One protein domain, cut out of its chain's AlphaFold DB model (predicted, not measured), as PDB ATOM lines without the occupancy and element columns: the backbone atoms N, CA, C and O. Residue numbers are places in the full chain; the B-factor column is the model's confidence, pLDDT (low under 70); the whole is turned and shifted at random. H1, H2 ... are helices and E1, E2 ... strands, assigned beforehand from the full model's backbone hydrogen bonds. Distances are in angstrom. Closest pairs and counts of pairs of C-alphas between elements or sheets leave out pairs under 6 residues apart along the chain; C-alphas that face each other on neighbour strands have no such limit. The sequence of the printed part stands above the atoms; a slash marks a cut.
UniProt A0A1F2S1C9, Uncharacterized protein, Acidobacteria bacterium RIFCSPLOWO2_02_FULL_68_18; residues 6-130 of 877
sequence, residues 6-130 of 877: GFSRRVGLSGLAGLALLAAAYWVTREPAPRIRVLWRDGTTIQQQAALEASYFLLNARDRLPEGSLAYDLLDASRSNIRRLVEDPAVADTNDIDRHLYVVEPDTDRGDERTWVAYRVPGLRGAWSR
ATOM      1  N   GLY A   6     279.138 248.605 272.263       75.81
ATOM      2  CA  GLY A   6     279.156 247.338 271.543       75.81
ATOM      3  C   GLY A   6     277.830 247.041 270.847       75.81
ATOM      4  O   GLY A   6     277.839 246.527 269.731       75.81
ATOM      5  N   PHE A   7     276.700 247.413 271.451       83.00
ATOM      6  CA  PHE A   7     275.381 247.130 270.892       83.00
ATOM      7  C   PHE A   7     275.123 247.918 269.602       83.00
ATOM      8  O   PHE A   7     274.798 247.322 268.581       83.00
ATOM      9  N   SER A   8     275.363 249.235 269.589       79.12
ATOM     10  CA  SER A   8     275.161 250.051 268.377       79.12
ATOM     11  C   SER A   8     276.055 249.612 267.213       79.12
ATOM     12  O   SER A   8     275.603 249.589 266.071       79.12
ATOM     13  N   ARG A   9     277.306 249.216 267.487       80.88
ATOM     14  CA  ARG A   9     278.234 248.739 266.450       80.88
ATOM     15  C   ARG A   9     277.779 247.408 265.853       80.88
ATOM     16  O   ARG A   9     277.810 247.251 264.637       80.88
ATOM     17  N   ARG A  10     277.306 246.484 266.696       87.06
ATOM     18  CA  ARG A  10     276.718 245.214 266.246       87.06
ATOM     19  C   ARG A  10     275.482 245.460 265.384       87.06
ATOM     20  O   ARG A  10     275.411 244.902 264.303       87.06
ATOM     21  N   VAL A  11     274.588 246.372 265.778       87.75
ATOM     22  CA  VAL A  11     273.407 246.744 264.973       87.75
ATOM     23  C   VAL A  11     273.800 247.312 263.602       87.75
ATOM     24  O   VAL A  11     273.213 246.930 262.592       87.75
ATOM     25  N   GLY A  12     274.825 248.169 263.539       86.50
ATOM     26  CA  GLY A  12     275.322 248.730 262.277       86.50
ATOM     27  C   GLY A  12     275.925 247.685 261.343       86.50
ATOM     28  O   GLY A  12     275.583 247.638 260.161       86.50
ATOM     29  N   LEU A  13     276.788 246.820 261.884       84.38
ATOM     30  CA  LEU A  13     277.400 245.723 261.134       84.38
ATOM     31  C   LEU A  13     276.354 244.707 260.668       84.38
ATOM     32  O   LEU A  13     276.404 244.289 259.517       84.38
ATOM     33  N   SER A  14     275.371 244.371 261.507       87.38
ATOM     34  CA  SER A  14     274.250 243.508 261.126       87.38
ATOM     35  C   SER A  14     273.388 244.133 260.026       87.38
ATOM     36  O   SER A  14     272.978 243.427 259.111       87.38
ATOM     37  N   GLY A  15     273.149 245.451 260.064       89.06
ATOM     38  CA  GLY A  15     272.433 246.168 259.005       89.06
ATOM     39  C   GLY A  15     273.163 246.117 257.660       89.06
ATOM     40  O   GLY A  15     272.564 245.771 256.644       89.06
ATOM     41  N   LEU A  16     274.474 246.389 257.656       82.00
ATOM     42  CA  LEU A  16     275.311 246.303 256.452       82.00
ATOM     43  C   LEU A  16     275.419 244.873 255.916       82.00
ATOM     44  O   LEU A  16     275.257 244.661 254.717       82.00
ATOM     45  N   ALA A  17     275.657 243.899 256.795       87.25
ATOM     46  CA  ALA A  17     275.705 242.491 256.424       87.25
ATOM     47  C   ALA A  17     274.361 242.029 255.848       87.25
ATOM     48  O   ALA A  17     274.338 241.352 254.827       87.25
ATOM     49  N   GLY A  18     273.237 242.454 256.434       88.69
ATOM     50  CA  GLY A  18     271.907 242.158 255.909       88.69
ATOM     51  C   GLY A  18     271.662 242.764 254.525       88.69
ATOM     52  O   GLY A  18     271.133 242.080 253.654       88.69
ATOM     53  N   LEU A  19     272.086 244.012 254.282       87.25
ATOM     54  CA  LEU A  19     272.003 244.627 252.948       87.25
ATOM     55  C   LEU A  19     272.878 243.890 251.927       87.25
ATOM     56  O   LEU A  19     272.429 243.643 250.809       87.25
ATOM     57  N   ALA A  20     274.100 243.514 252.311       79.50
ATOM     58  CA  ALA A  20     275.014 242.767 251.453       79.50
ATOM     59  C   ALA A  20     274.465 241.371 251.117       79.50
ATOM     60  O   ALA A  20     274.487 240.974 249.956       79.50
ATOM     61  N   LEU A  21     273.910 240.659 252.101       85.94
ATOM     62  CA  LEU A  21     273.265 239.360 251.902       85.94
ATOM     63  C   LEU A  21     272.024 239.471 251.015       85.94
ATOM     64  O   LEU A  21     271.821 238.622 250.156       85.94
ATOM     65  N   LEU A  22     271.219 240.525 251.170       85.62
ATOM     66  CA  LEU A  22     270.054 240.755 250.319       85.62
ATOM     67  C   LEU A  22     270.461 241.061 248.870       85.62
ATOM     68  O   LEU A  22     269.846 240.547 247.937       85.62
ATOM     69  N   ALA A  23     271.518 241.855 248.675       77.25
ATOM     70  CA  ALA A  23     272.083 242.124 247.356       77.25
ATOM     71  C   ALA A  23     272.675 240.854 246.724       77.25
ATOM     72  O   ALA A  23     272.431 240.587 245.550       77.25
ATOM     73  N   ALA A  24     273.404 240.045 247.498       79.62
ATOM     74  CA  ALA A  24     273.927 238.761 247.043       79.62
ATOM     75  C   ALA A  24     272.792 237.795 246.680       79.62
ATOM     76  O   ALA A  24     272.828 237.195 245.613       79.62
ATOM     77  N   ALA A  25     271.746 237.703 247.505       83.62
ATOM     78  CA  ALA A  25     270.566 236.895 247.219       83.62
ATOM     79  C   ALA A  25     269.875 237.345 245.926       83.62
ATOM     80  O   ALA A  25     269.500 236.496 245.119       83.62
ATOM     81  N   TYR A  26     269.756 238.657 245.691       85.94
ATOM     82  CA  TYR A  26     269.274 239.193 244.418       85.94
ATOM     83  C   TYR A  26     270.145 238.714 243.265       85.94
ATOM     84  O   TYR A  26     269.634 238.077 242.360       85.94
ATOM     85  N   TRP A  27     271.455 238.933 243.318       80.62
ATOM     86  CA  TRP A  27     272.349 238.567 242.220       80.62
ATOM     87  C   TRP A  27     272.429 237.063 241.943       80.62
ATOM     88  O   TRP A  27     272.431 236.674 240.781       80.62
ATOM     89  N   VAL A  28     272.470 236.227 242.983       83.56
ATOM     90  CA  VAL A  28     272.630 234.767 242.861       83.56
ATOM     91  C   VAL A  28     271.352 234.086 242.378       83.56
ATOM     92  O   VAL A  28     271.424 233.081 241.683       83.56
ATOM     93  N   THR A  29     270.181 234.613 242.743       87.50
ATOM     94  CA  THR A  29     268.892 233.963 242.438       87.50
ATOM     95  C   THR A  29     268.095 234.677 241.356       87.50
ATOM     96  O   THR A  29     266.950 234.313 241.105       87.50
ATOM     97  N   ARG A  30     268.675 235.707 240.730       87.81
ATOM     98  CA  ARG A  30     268.034 236.462 239.658       87.81
ATOM     99  C   ARG A  30     267.978 235.626 238.386       87.81
ATOM    100  O   ARG A  30     268.993 235.416 237.730       87.81
ATOM    101  N   GLU A  31     266.771 235.276 237.983       90.62
ATOM    102  CA  GLU A  31     266.472 234.530 236.762       90.62
ATOM    103  C   GLU A  31     265.364 235.247 235.964       90.62
ATOM    104  O   GLU A  31     264.586 236.010 236.547       90.62
ATOM    105  N   PRO A  32     265.295 235.069 234.635       91.00
ATOM    106  CA  PRO A  32     264.158 235.530 233.840       91.00
ATOM    107  C   PRO A  32     262.853 234.879 234.319       91.00
ATOM    108  O   PRO A  32     262.808 233.663 234.534       91.00
ATOM    109  N   ALA A  33     261.803 235.679 234.499       95.56
ATOM    110  CA  ALA A  33     260.486 235.172 234.866       95.56
ATOM    111  C   ALA A  33     259.930 234.296 233.727       95.56
ATOM    112  O   ALA A  33     260.126 234.638 232.563       95.56
ATOM    113  N   PRO A  34     259.280 233.160 234.017       96.56
ATOM    114  CA  PRO A  34     258.577 232.407 232.986       96.56
ATOM    115  C   PRO A  34     257.414 233.221 232.417       96.56
ATOM    116  O   PRO A  34     256.703 233.896 233.167       96.56
ATOM    117  N   ARG A  35     257.242 233.160 231.098       96.19
ATOM    118  CA  ARG A  35     256.139 233.780 230.375       96.19
ATOM    119  C   ARG A  35     255.024 232.755 230.227       96.19
ATOM    120  O   ARG A  35     255.129 231.854 229.411       96.19
ATOM    121  N   ILE A  36     253.980 232.896 231.032       97.25
ATOM    122  CA  ILE A  36     252.808 232.017 230.987       97.25
ATOM    123  C   ILE A  36     251.673 232.711 230.248       97.25
ATOM    124  O   ILE A  36     251.591 233.943 230.254       97.25
ATOM    125  N   ARG A  37     250.757 231.942 229.670       96.75
ATOM    126  CA  ARG A  37     249.549 232.501 229.055       96.75
ATOM    127  C   ARG A  37     248.331 232.179 229.895       96.75
ATOM    128  O   ARG A  37     248.128 231.036 230.289       96.75
ATOM    129  N   VAL A  38     247.524 233.196 230.171       97.62
ATOM    130  CA  VAL A  38     246.306 233.074 230.976       97.62
ATOM    131  C   VAL A  38     245.113 233.453 230.111       97.62
ATOM    132  O   VAL A  38     245.043 234.561 229.575       97.62
ATOM    133  N   LEU A  39     244.171 232.523 229.981       97.31
ATOM    134  CA  LEU A  39     242.865 232.760 229.386       97.31
ATOM    135  C   LEU A  39     241.878 233.074 230.510       97.31
ATOM    136  O   LEU A  39     241.520 232.205 231.306       97.31
ATOM    137  N   TRP A  40     241.440 234.327 230.582       97.31
ATOM    138  CA  TRP A  40     240.415 234.756 231.531       97.31
ATOM    139  C   TRP A  40     239.030 234.299 231.065       97.31
ATOM    140  O   TRP A  40     238.741 234.287 229.871       97.31
ATOM    141  N   ARG A  41     238.158 233.921 232.002       97.31
ATOM    142  CA  ARG A  41     236.787 233.488 231.709       97.31
ATOM    143  C   ARG A  41     235.930 234.670 231.260       97.31
ATOM    144  O   ARG A  41     236.059 235.773 231.805       97.31
ATOM    145  N   ASP A  42     235.009 234.408 230.337       94.12
ATOM    146  CA  ASP A  42     234.006 235.377 229.901       94.12
ATOM    147  C   ASP A  42     233.265 235.987 231.097       94.12
ATOM    148  O   ASP A  42     232.807 235.288 232.004       94.12
ATOM    149  N   GLY A  43     233.177 237.319 231.114       93.56
ATOM    150  CA  GLY A  43     232.583 238.084 232.213       93.56
ATOM    151  C   GLY A  43     233.568 238.559 233.286       93.56
ATOM    152  O   GLY A  43     233.167 239.336 234.155       93.56
ATOM    153  N   THR A  44     234.851 238.182 233.221       96.19
ATOM    154  CA  THR A  44     235.885 238.775 234.089       96.19
ATOM    155  C   THR A  44     236.041 240.257 233.752       96.19
ATOM    156  O   THR A  44     236.469 240.629 232.661       96.19
ATOM    157  N   THR A  45     235.667 241.132 234.685       95.69
ATOM    158  CA  THR A  45     235.788 242.582 234.470       95.69
ATOM    159  C   THR A  45     237.257 243.008 234.460       95.69
ATOM    160  O   THR A  45     238.082 242.412 235.148       95.69
ATOM    161  N   ILE A  46     237.591 244.104 233.769       89.25
ATOM    162  CA  ILE A  46     238.963 244.658 233.743       89.25
ATOM    163  C   ILE A  46     239.483 244.944 235.165       89.25
ATOM    164  O   ILE A  46     240.656 244.740 235.464       89.25
ATOM    165  N   GLN A  47     238.606 245.393 236.066       88.56
ATOM    166  CA  GLN A  47     238.953 245.679 237.462       88.56
ATOM    167  C   GLN A  47     239.277 244.400 238.241       88.56
ATOM    168  O   GLN A  47     240.240 244.370 239.006       88.56
ATOM    169  N   GLN A  48     238.492 243.343 238.025       95.56
ATOM    170  CA  GLN A  48     238.737 242.029 238.609       95.56
ATOM    171  C   GLN A  48     240.025 241.417 238.052       95.56
ATOM    172  O   GLN A  48     240.860 240.974 238.833       95.56
ATOM    173  N   GLN A  49     240.229 241.474 236.735       96.38
ATOM    174  CA  GLN A  49     241.452 241.019 236.082       96.38
ATOM    175  C   GLN A  49     242.686 241.718 236.666       96.38
ATOM    176  O   GLN A  49     243.595 241.045 237.137       96.38
ATOM    177  N   ALA A  50     242.695 243.053 236.745       89.25
ATOM    178  CA  ALA A  50     243.817 243.803 237.312       89.25
ATOM    179  C   ALA A  50     244.092 243.446 238.789       89.25
ATOM    180  O   ALA A  50     245.245 243.393 239.226       89.25
ATOM    181  N   ALA A  51     243.042 243.181 239.578       90.50
ATOM    182  CA  ALA A  51     243.191 242.723 240.958       90.50
ATOM    183  C   ALA A  51     243.815 241.319 241.032       90.50
ATOM    184  O   ALA A  51     244.682 241.077 241.878       90.50
ATOM    185  N   LEU A  52     243.419 240.416 240.133       95.44
ATOM    186  CA  LEU A  52     243.950 239.059 240.055       95.44
ATOM    187  C   LEU A  52     245.392 239.042 239.543       95.44
ATOM    188  O   LEU A  52     246.236 238.406 240.172       95.44
ATOM    189  N   GLU A  53     245.711 239.821 238.508       95.56
ATOM    190  CA  GLU A  53     247.076 240.043 238.017       95.56
ATOM    191  C   GLU A  53     248.006 240.495 239.151       95.56
ATOM    192  O   GLU A  53     249.069 239.909 239.371       95.56
ATOM    193  N   ALA A  54     247.567 241.468 239.956       90.44
ATOM    194  CA  ALA A  54     248.311 241.913 241.129       90.44
ATOM    195  C   ALA A  54     248.446 240.818 242.205       90.44
ATOM    196  O   ALA A  54     249.492 240.718 242.852       90.44
ATOM    197  N   SER A  55     247.411 239.996 242.407       92.06
ATOM    198  CA  SER A  55     247.391 238.939 243.428       92.06
ATOM    199  C   SER A  55     248.259 237.722 243.077       92.06
ATOM    200  O   SER A  55     248.790 237.062 243.980       92.06
ATOM    201  N   TYR A  56     248.422 237.464 241.775       95.56
ATOM    202  CA  TYR A  56     249.202 236.363 241.212       95.56
ATOM    203  C   TYR A  56     250.590 236.788 240.735       95.56
ATOM    204  O   TYR A  56     251.374 235.936 240.324       95.56
ATOM    205  N   PHE A  57     250.934 238.073 240.872       94.44
ATOM    206  CA  PHE A  57     252.198 238.652 240.415       94.44
ATOM    207  C   PHE A  57     252.442 238.445 238.912       94.44
ATOM    208  O   PHE A  57     253.555 238.105 238.503       94.44
ATOM    209  N   LEU A  58     251.395 238.661 238.118       95.88
ATOM    210  CA  LEU A  58     251.448 238.689 236.662       95.88
ATOM    211  C   LEU A  58     251.829 240.104 236.213       95.88
ATOM    212  O   LEU A  58     251.174 241.072 236.603       95.88
ATOM    213  N   LEU A  59     252.900 240.238 235.432       92.81
ATOM    214  CA  LEU A  59     253.341 241.518 234.871       92.81
ATOM    215  C   LEU A  59     253.372 241.485 233.347       92.81
ATOM    216  O   LEU A  59     253.422 240.419 232.743       92.81
ATOM    217  N   ASN A  60     253.397 242.680 232.751       88.94
ATOM    218  CA  ASN A  60     253.597 242.898 231.319       88.94
ATOM    219  C   ASN A  60     252.638 242.080 230.451       88.94
ATOM    220  O   ASN A  60     253.085 241.299 229.619       88.94
ATOM    221  N   ALA A  61     251.330 242.280 230.647       91.25
ATOM    222  CA  ALA A  61     250.305 241.708 229.780       91.25
ATOM    223  C   ALA A  61     250.599 242.070 228.314       91.25
ATOM    224  O   ALA A  61     250.607 243.253 227.957       91.25
ATOM    225  N   ARG A  62     250.863 241.066 227.480       84.69
ATOM    226  CA  ARG A  62     251.199 241.231 226.058       84.69
ATOM    227  C   ARG A  62     250.686 240.060 225.229       84.69
ATOM    228  O   ARG A  62     250.109 239.125 225.777       84.69
ATOM    229  N   ASP A  63     250.898 240.148 223.919       77.38
ATOM    230  CA  ASP A  63     250.726 239.050 222.965       77.38
ATOM    231  C   ASP A  63     249.346 238.387 223.074       77.38
ATOM    232  O   ASP A  63     249.220 237.222 223.443       77.38
ATOM    233  N   ARG A  64     248.287 239.161 222.797       84.38
ATOM    234  CA  ARG A  64     246.926 238.615 222.781       84.38
ATOM    235  C   ARG A  64     246.805 237.626 221.625       84.38
ATOM    236  O   ARG A  64     246.840 238.039 220.468       84.38
ATOM    237  N   LEU A  65     246.675 236.346 221.950       78.38
ATOM    238  CA  LEU A  65     246.572 235.285 220.954       78.38
ATOM    239  C   LEU A  65     245.144 235.180 220.385       78.38
ATOM    240  O   LEU A  65     244.208 235.708 221.001       78.38
ATOM    241  N   PRO A  66     244.951 234.528 219.218       74.69
ATOM    242  CA  PRO A  66     243.639 234.390 218.578       74.69
ATOM    243  C   PRO A  66     242.571 233.764 219.483       74.69
ATOM    244  O   PRO A  66     241.409 234.157 219.430       74.69
ATOM    245  N   GLU A  67     242.965 232.849 220.370       82.44
ATOM    246  CA  GLU A  67     242.089 232.225 221.365       82.44
ATOM    247  C   GLU A  67     241.735 233.138 222.558       82.44
ATOM    248  O   GLU A  67     240.998 232.736 223.452       82.44
ATOM    249  N   GLY A  68     242.243 234.375 222.587       88.44
ATOM    250  CA  GLY A  68     241.917 235.392 223.589       88.44
ATOM    251  C   GLY A  68     242.784 235.373 224.850       88.44
ATOM    252  O   GLY A  68     242.579 236.224 225.722       88.44
ATOM    253  N   SER A  69     243.755 234.459 224.942       93.81
ATOM    254  CA  SER A  69     244.713 234.394 226.049       93.81
ATOM    255  C   SER A  69     245.675 235.593 226.033       93.81
ATOM    256  O   SER A  69     245.941 236.189 224.986       93.81
ATOM    257  N   LEU A  70     246.167 235.985 227.210       95.62
ATOM    258  CA  LEU A  70     247.169 237.040 227.380       95.62
ATOM    259  C   LEU A  70     248.441 236.443 227.982       95.62
ATOM    260  O   LEU A  70     248.369 235.668 228.938       95.62
ATOM    261  N   ALA A  71     249.599 236.813 227.440       94.81
ATOM    262  CA  ALA A  71     250.893 236.408 227.970       94.81
ATOM    263  C   ALA A  71     251.331 237.329 229.117       94.81
ATOM    264  O   ALA A  71     251.212 238.554 229.027       94.81
ATOM    265  N   TYR A  72     251.877 236.734 230.178       97.06
ATOM    266  CA  TYR A  72     252.335 237.418 231.383       97.06
ATOM    267  C   TYR A  72     253.681 236.887 231.857       97.06
ATOM    268  O   TYR A  72     253.921 235.681 231.865       97.06
ATOM    269  N   ASP A  73     254.514 237.780 232.382       96.38
ATOM    270  CA  ASP A  73     255.712 237.404 233.123       96.38
ATOM    271  C   ASP A  73     255.307 237.032 234.572       96.38
ATOM    272  O   ASP A  73     254.908 237.897 235.360       96.38
ATOM    273  N   LEU A  74     255.391 235.745 234.942       96.88
ATOM    274  CA  LEU A  74     255.007 235.236 236.269       96.88
ATOM    275  C   LEU A  74     256.162 235.379 237.270       96.88
ATOM    276  O   LEU A  74     257.107 234.587 237.285       96.88
ATOM    277  N   LEU A  75     256.079 236.358 238.174       95.06
ATOM    278  CA  LEU A  75     257.165 236.592 239.133       95.06
ATOM    279  C   LEU A  75     257.196 235.584 240.290       95.06
ATOM    280  O   LEU A  75     258.275 235.277 240.800       95.06
ATOM    281  N   ASP A  76     256.042 235.087 240.735       94.62
ATOM    282  CA  ASP A  76     255.938 234.082 241.798       94.62
ATOM    283  C   ASP A  76     255.546 232.722 241.206       94.62
ATOM    284  O   ASP A  76     254.386 232.318 241.227       94.62
ATOM    285  N   ALA A  77     256.548 231.996 240.712       94.25
ATOM    286  CA  ALA A  77     256.400 230.623 240.227       94.25
ATOM    287  C   ALA A  77     256.343 229.578 241.365       94.25
ATOM    288  O   ALA A  77     256.692 228.413 241.167       94.25
ATOM    289  N   SER A  78     255.972 229.963 242.595       92.69
ATOM    290  CA  SER A  78     255.779 228.975 243.659       92.69
ATOM    291  C   SER A  78     254.538 228.125 243.394       92.69
ATOM    292  O   SER A  78     253.492 228.632 242.994       92.69
ATOM    293  N   ARG A  79     254.633 226.827 243.707       94.62
ATOM    294  CA  ARG A  79     253.542 225.854 243.531       94.62
ATOM    295  C   ARG A  79     252.216 226.318 244.145       94.62
ATOM    296  O   ARG A  79     251.156 226.071 243.589       94.62
ATOM    297  N   SER A  80     252.267 227.019 245.281       93.44
ATOM    298  CA  SER A  80     251.068 227.560 245.931       93.44
ATOM    299  C   SER A  80     250.453 228.748 245.190       93.44
ATOM    300  O   SER A  80     249.239 228.909 245.228       93.44
ATOM    301  N   ASN A  81     251.252 229.585 244.527       95.44
ATOM    302  CA  ASN A  81     250.731 230.677 243.711       95.44
ATOM    303  C   ASN A  81     250.131 230.150 242.406       95.44
ATOM    304  O   ASN A  81     249.001 230.502 242.088       95.44
ATOM    305  N   ILE A  82     250.845 229.243 241.732       97.19
ATOM    306  CA  ILE A  82     250.380 228.577 240.508       97.19
ATOM    307  C   ILE A  82     249.075 227.832 240.769       97.19
ATOM    308  O   ILE A  82     248.120 227.995 240.023       97.19
ATOM    309  N   ARG A  83     248.990 227.079 241.869       97.38
ATOM    310  CA  ARG A  83     247.753 226.395 242.247       97.38
ATOM    311  C   ARG A  83     246.576 227.354 242.407       97.38
ATOM    312  O   ARG A  83     245.525 227.099 241.841       97.38
ATOM    313  N   ARG A  84     246.761 228.471 243.122       97.06
ATOM    314  CA  ARG A  84     245.696 229.478 243.270       97.06
ATOM    315  C   ARG A  84     245.304 230.105 241.933       97.06
ATOM    316  O   ARG A  84     244.122 230.301 241.722       97.06
ATOM    317  N   LEU A  85     246.272 230.389 241.059       97.56
ATOM    318  CA  LEU A  85     246.018 230.921 239.718       97.56
ATOM    319  C   LEU A  85     245.202 229.930 238.872       97.56
ATOM    320  O   LEU A  85     244.206 230.311 238.273       97.56
ATOM    321  N   VAL A  86     245.606 228.658 238.854       97.75
ATOM    322  CA  VAL A  86     244.973 227.593 238.058       97.75
ATOM    323  C   VAL A  86     243.574 227.229 238.568       97.75
ATOM    324  O   VAL A  86     242.709 226.875 237.766       97.75
ATOM    325  N   GLU A  87     243.362 227.286 239.886       97.56
ATOM    326  CA  GLU A  87     242.082 226.995 240.548       97.56
ATOM    327  C   GLU A  87     241.158 228.236 240.642       97.56
ATOM    328  O   GLU A  87     240.034 228.115 241.135       97.56
ATOM    329  N   ASP A  88     241.588 229.424 240.189       97.88
ATOM    330  CA  ASP A  88     240.782 230.651 240.270       97.88
ATOM    331  C   ASP A  88     239.561 230.579 239.329       97.88
ATOM    332  O   ASP A  88     239.717 230.331 238.131       97.88
ATOM    333  N   PRO A  89     238.330 230.835 239.811       97.56
ATOM    334  CA  PRO A  89     237.128 230.756 238.981       97.56
ATOM    335  C   PRO A  89     237.079 231.781 237.834       97.56
ATOM    336  O   PRO A  89     236.291 231.592 236.908       97.56
ATOM    337  N   ALA A  90     237.874 232.851 237.874       97.19
ATOM    338  CA  ALA A  90     238.008 233.810 236.779       97.19
ATOM    339  C   ALA A  90     239.024 233.367 235.712       97.19
ATOM    340  O   ALA A  90     239.089 233.975 234.646       97.19
ATOM    341  N   VAL A  91     239.800 232.309 235.960       97.69
ATOM    342  CA  VAL A  91     240.743 231.740 234.994       97.69
ATOM    343  C   VAL A  91     240.065 230.561 234.291       97.69
ATOM    344  O   VAL A  91     239.640 229.587 234.912       97.69
ATOM    345  N   ALA A  92     239.897 230.669 232.975       96.94
ATOM    346  CA  ALA A  92     239.388 229.582 232.145       96.94
ATOM    347  C   ALA A  92     240.505 228.574 231.847       96.94
ATOM    348  O   ALA A  92     240.338 227.373 232.086       96.94
ATOM    349  N   ASP A  93     241.664 229.067 231.409       97.19
ATOM    350  CA  ASP A  93     242.815 228.227 231.085       97.19
ATOM    351  C   ASP A  93     244.162 228.892 231.381       97.19
ATOM    352  O   ASP A  93     244.264 230.116 231.491       97.19
ATOM    353  N   THR A  94     245.196 228.066 231.518       96.25
ATOM    354  CA  THR A  94     246.594 228.483 231.631       96.25
ATOM    355  C   THR A  94     247.443 227.607 230.722       96.25
ATOM    356  O   THR A  94     247.568 226.412 230.997       96.25
ATOM    357  N   ASN A  95     248.055 228.188 229.692       92.88
ATOM    358  CA  ASN A  95     249.059 227.476 228.905       92.88
ATOM    359  C   ASN A  95     250.425 227.618 229.587       92.88
ATOM    360  O   ASN A  95     250.636 228.526 230.401       92.88
ATOM    361  N   ASP A  96     251.350 226.721 229.249       95.38
ATOM    362  CA  ASP A  96     252.724 226.715 229.763       95.38
ATOM    363  C   ASP A  96     252.824 226.364 231.275       95.38
ATOM    364  O   ASP A  96     253.856 226.549 231.928       95.38
ATOM    365  N   ILE A  97     251.732 225.850 231.857       96.69
ATOM    366  CA  ILE A  97     251.649 225.355 233.235       96.69
ATOM    367  C   ILE A  97     251.065 223.944 233.219       96.69
ATOM    368  O   ILE A  97     249.920 223.744 232.811       96.69
ATOM    369  N   ASP A  98     251.783 222.991 233.810       96.25
ATOM    370  CA  ASP A  98     251.219 221.684 234.125       96.25
ATOM    371  C   ASP A  98     250.190 221.855 235.254       96.25
ATOM    372  O   ASP A  98     250.530 222.012 236.436       96.25
ATOM    373  N   ARG A  99     248.905 221.842 234.883       96.38
ATOM    374  CA  ARG A  99     247.771 222.051 235.798       96.38
ATOM    375  C   ARG A  99     247.627 220.929 236.835       96.38
ATOM    376  O   ARG A  99     246.990 221.149 237.863       96.38
ATOM    377  N   HIS A 100     248.222 219.755 236.616       94.81
ATOM    378  CA  HIS A 100     248.196 218.644 237.572       94.81
ATOM    379  C   HIS A 100     249.326 218.749 238.599       94.81
ATOM    380  O   HIS A 100     249.131 218.481 239.790       94.81
ATOM    381  N   LEU A 101     250.515 219.157 238.158       94.88
ATOM    382  CA  LEU A 101     251.681 219.287 239.027       94.88
ATOM    383  C   LEU A 101     251.786 220.673 239.685       94.88
ATOM    384  O   LEU A 101     252.417 220.791 240.744       94.88
ATOM    385  N   TYR A 102     251.097 221.681 239.144       97.44
ATOM    386  CA  TYR A 102     251.176 223.097 239.523       97.44
ATOM    387  C   TYR A 102     252.599 223.654 239.392       97.44
ATOM    388  O   TYR A 102     253.101 224.345 240.286       97.44
ATOM    389  N   VAL A 103     253.262 223.309 238.290       96.12
ATOM    390  CA  VAL A 103     254.605 223.777 237.936       96.12
ATOM    391  C   VAL A 103     254.577 224.372 236.535       96.12
ATOM    392  O   VAL A 103     253.781 223.959 235.700       96.12
ATOM    393  N   VAL A 104     255.436 225.359 236.298       96.06
ATOM    394  CA  VAL A 104     255.674 225.882 234.948       96.06
ATOM    395  C   VAL A 104     256.425 224.821 234.150       96.06
ATOM    396  O   VAL A 104     257.324 224.174 234.701       96.06
ATOM    397  N   GLU A 105     256.058 224.642 232.886       94.69
ATOM    398  CA  GLU A 105     256.720 223.681 232.005       94.69
ATOM    399  C   GLU A 105     258.202 224.073 231.785       94.69
ATOM    400  O   GLU A 105     258.552 225.259 231.763       94.69
ATOM    401  N   PRO A 106     259.142 223.112 231.703       89.38
ATOM    402  CA  PRO A 106     260.573 223.424 231.582       89.38
ATOM    403  C   PRO A 106     260.937 224.266 230.347       89.38
ATOM    404  O   PRO A 106     261.907 225.025 230.378       89.38
ATOM    405  N   ASP A 107     260.154 224.105 229.290       89.94
ATOM    406  CA  ASP A 107     260.257 224.657 227.944       89.94
ATOM    407  C   ASP A 107     259.457 225.956 227.749       89.94
ATOM    408  O   ASP A 107     259.482 226.540 226.670       89.94
ATOM    409  N   THR A 108     258.828 226.474 228.809       92.56
ATOM    410  CA  THR A 108     258.149 227.771 228.784       92.56
ATOM    411  C   THR A 108     259.111 228.919 228.470       92.56
ATOM    412  O   THR A 108     260.152 229.093 229.125       92.56
ATOM    413  N   ASP A 109     258.702 229.762 227.518       90.06
ATOM    414  CA  ASP A 109     259.400 230.987 227.141       90.06
ATOM    415  C   ASP A 109     259.681 231.890 228.346       90.06
ATOM    416  O   ASP A 109     258.989 231.886 229.368       90.06
ATOM    417  N   ARG A 110     260.727 232.710 228.244       91.81
ATOM    418  CA  ARG A 110     261.123 233.622 229.320       91.81
ATOM    419  C   ARG A 110     260.744 235.069 229.006       91.81
ATOM    420  O   ARG A 110     260.915 235.576 227.901       91.81
ATOM    421  N   GLY A 111     260.189 235.722 230.016       87.06
ATOM    422  CA  GLY A 111     259.809 237.125 230.033       87.06
ATOM    423  C   GLY A 111     260.985 238.088 230.167       87.06
ATOM    424  O   GLY A 111     262.125 237.682 230.405       87.06
ATOM    425  N   ASP A 112     260.678 239.381 230.066       82.25
ATOM    426  CA  ASP A 112     261.675 240.451 230.229       82.25
ATOM    427  C   ASP A 112     261.888 240.778 231.710       82.25
ATOM    428  O   ASP A 112     262.968 241.214 232.133       82.25
ATOM    429  N   GLU A 113     260.865 240.529 232.533       89.88
ATOM    430  CA  GLU A 113     260.976 240.673 233.972       89.88
ATOM    431  C   GLU A 113     261.859 239.594 234.584       89.88
ATOM    432  O   GLU A 113     261.997 238.470 234.100       89.88
ATOM    433  N   ARG A 114     262.470 239.941 235.717       86.88
ATOM    434  CA  ARG A 114     263.343 239.028 236.453       86.88
ATOM    435  C   ARG A 114     262.728 238.696 237.800       86.88
ATOM    436  O   ARG A 114     262.445 239.592 238.598       86.88
ATOM    437  N   THR A 115     262.603 237.408 238.089       91.88
ATOM    438  CA  THR A 115     262.284 236.926 239.431       91.88
ATOM    439  C   THR A 115     263.564 236.626 240.214       91.88
ATOM    440  O   THR A 115     264.665 236.563 239.669       91.88
ATOM    441  N   TRP A 116     263.430 236.534 241.531       93.06
ATOM    442  CA  TRP A 116     264.488 236.158 242.466       93.06
ATOM    443  C   TRP A 116     263.859 235.608 243.743       93.06
ATOM    444  O   TRP A 116     262.644 235.697 243.946       93.06
ATOM    445  N   VAL A 117     264.678 235.064 244.643       91.19
ATOM    446  CA  VAL A 117     264.219 234.325 245.832       91.19
ATOM    447  C   VAL A 117     263.183 235.071 246.680       91.19
ATOM    448  O   VAL A 117     262.302 234.444 247.265       91.19
ATOM    449  N   ALA A 118     263.214 236.407 246.711       89.19
ATOM    450  CA  ALA A 118     262.258 237.190 247.488       89.19
ATOM    451  C   ALA A 118     260.796 237.019 247.032       89.19
ATOM    452  O   ALA A 118     259.900 237.129 247.863       89.19
ATOM    453  N   TYR A 119     260.544 236.714 245.754       88.75
ATOM    454  CA  TYR A 119     259.193 236.423 245.258       88.75
ATOM    455  C   TYR A 119     258.685 235.046 245.693       88.75
ATOM    456  O   TYR A 119     257.482 234.836 245.772       88.75
ATOM    457  N   ARG A 120     259.583 234.125 246.061       86.19
ATOM    458  CA  ARG A 120     259.222 232.773 246.511       86.19
ATOM    459  C   ARG A 120     258.983 232.706 248.022       86.19
ATOM    460  O   ARG A 120     258.196 231.882 248.486       86.19
ATOM    461  N   VAL A 121     259.592 233.611 248.795       86.50
ATOM    462  CA  VAL A 121     259.488 233.668 250.266       86.50
ATOM    463  C   VAL A 121     258.221 234.428 250.694       86.50
ATOM    464  O   VAL A 121     258.179 235.641 250.492       86.50
ATOM    465  N   PRO A 122     257.218 233.788 251.338       83.25
ATOM    466  CA  PRO A 122     255.921 234.397 251.682       83.25
ATOM    467  C   PRO A 122     256.010 235.781 252.344       83.25
ATOM    468  O   PRO A 122     255.331 236.718 251.929       83.25
ATOM    469  N   GLY A 123     256.920 235.953 253.309       82.06
ATOM    470  CA  GLY A 123     257.118 237.224 254.015       82.06
ATOM    471  C   GLY A 123     257.772 238.337 253.185       82.06
ATOM    472  O   GLY A 123     257.703 239.497 253.577       82.06
ATOM    473  N   LEU A 124     258.386 238.018 252.042       84.81
ATOM    474  CA  LEU A 124     259.068 238.965 251.151       84.81
ATOM    475  C   LEU A 124     258.362 239.140 249.796       84.81
ATOM    476  O   LEU A 124     258.819 239.949 248.987       84.81
ATOM    477  N   ARG A 125     257.241 238.450 249.537       83.62
ATOM    478  CA  ARG A 125     256.498 238.573 248.263       83.62
ATOM    479  C   ARG A 125     255.893 239.956 248.076       83.62
ATOM    480  O   ARG A 125     255.908 240.510 246.977       83.62
ATOM    481  N   GLY A 126     255.430 240.559 249.168       79.94
ATOM    482  CA  GLY A 126     254.924 241.925 249.170       79.94
ATOM    483  C   GLY A 126     256.032 242.934 248.875       79.94
ATOM    484  O   GLY A 126     257.068 242.961 249.545       79.94
ATOM    485  N   ALA A 127     255.796 243.831 247.912       75.06
ATOM    486  CA  ALA A 127     256.712 244.937 247.634       75.06
ATOM    487  C   ALA A 127     256.964 245.797 248.888       75.06
ATOM    488  O   ALA A 127     258.080 246.269 249.103       75.06
ATOM    489  N   TRP A 128     255.948 245.951 249.744       78.19
ATOM    490  CA  TRP A 128     256.058 246.631 251.033       78.19
ATOM    491  C   TRP A 128     256.989 245.917 252.007       78.19
ATOM    492  O   TRP A 128     257.851 246.573 252.584       78.19
ATOM    493  N   SER A 129     256.896 244.594 252.133       80.50
ATOM    494  CA  SER A 129     257.759 243.826 253.030       80.50
ATOM    495  C   SER A 129     259.229 243.909 252.619       80.50
ATOM    496  O   SER A 129     260.087 244.159 253.462       80.50
ATOM    497  N   ARG A 130     259.536 243.810 251.314       88.62
ATOM    498  CA  ARG A 130     260.916 243.998 250.818       88.62
ATOM    499  C   ARG A 130     261.448 245.388 251.138       88.62
ATOM    500  O   ARG A 130     262.565 245.524 251.628       88.62
TER     501      ARG A 130
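AT A GLANCE: This is residues 6 to 130 of the 877 residues of an uncharacterized protein of Acidobacteria bacterium RIFCSPLOWO2_02_FULL_68_18 (UniProt A0A1F2S1C9). A long helix, H1, sticks out with its residues 6 to 21 like a handle from a small head, in which a strongly twisted sheet is built round the long strand E1, with H2 and H3 packed on one and the same face. The short helices H4 and H5 end the printed part, H4 beside the foot of H1. The printed part has 125 residues with five named helices and five named strands, which follow one another along the chain as H1, E1, H2, E2, E3, H3, E4, E5, H4 and H5, a mixed class of helices and strands; the sheet is branched, with the neighbour pairs E1 and E3, E1 and E4, E1 and E5, and E2 and E3, each antiparallel. The whole is loose, with a radius of gyration of the C-alphas of 17.4 A, and spans 63 by 30 by 25 A, the length made by H1.

HOW THE PARTS SIT: Start at H1, residues 6 to 29, which runs by a tight link into E1, residues 31 to 40. E1 has three neighbours at staggered places: E5, residues 110 to 115, where N 33 and O 113 are 2.8 A apart; E3, residues 70 to 74, with N 72 and O 36 at 2.8 A; and E4, residues 91 to 95, with N 39 and O 93 at 2.8 A, these pairs within hydrogen-bond range. E3 and E4 lie on opposite sides of E1. E2, residues 58 to 62, forms a hairpin with E3, with N 73 and O 59 2.9 A apart. H2, residues 46 to 56, is on the sheet at a height of 8.7 A, over E1 and slantwise to the strands at 37 degrees on the local plane. H3, residues 79 to 86, is on the same face at a height of 9.5 A. H2 and H3 touch at a shallow tilt of 17 degrees, opposite ways; their closest C-alphas, of Tyr 56 and Asn 81, are 6.4 A apart. H1 touches H4, residues 117 to 120, with residues 25 to 29 alone, closest at the C-alphas of Thr 29 and Val 117, 5.8 A. H5, residues 127 to 130, is close to H4 but not clearly touching, at 7.7 A between the C-alphas of Ala 118 and Arg 130. In H1, H2 and H3 every O i to N i+4 pair is within hydrogen-bond range; H4 and H5 are too short for such a pair.

IN THESE COORDINATES: Find C-alpha 6 at (279.156, 247.338, 271.543); from there H1 runs 33.6 A to C-alpha 29. Then E1 runs 26.6 A to C-alpha 40 at (240.415, 234.756, 231.531), and H2 15.1 A. H5 ends at C-alpha 130, (260.916, 243.998, 250.818).

THE WHOLE: Without residues 6 to 21 the body spans 43 by 30 by 25 A. The printed part has no cut. The link E4 to E5 is long, 14 residues. No printed residue is under 70 in pLDDT.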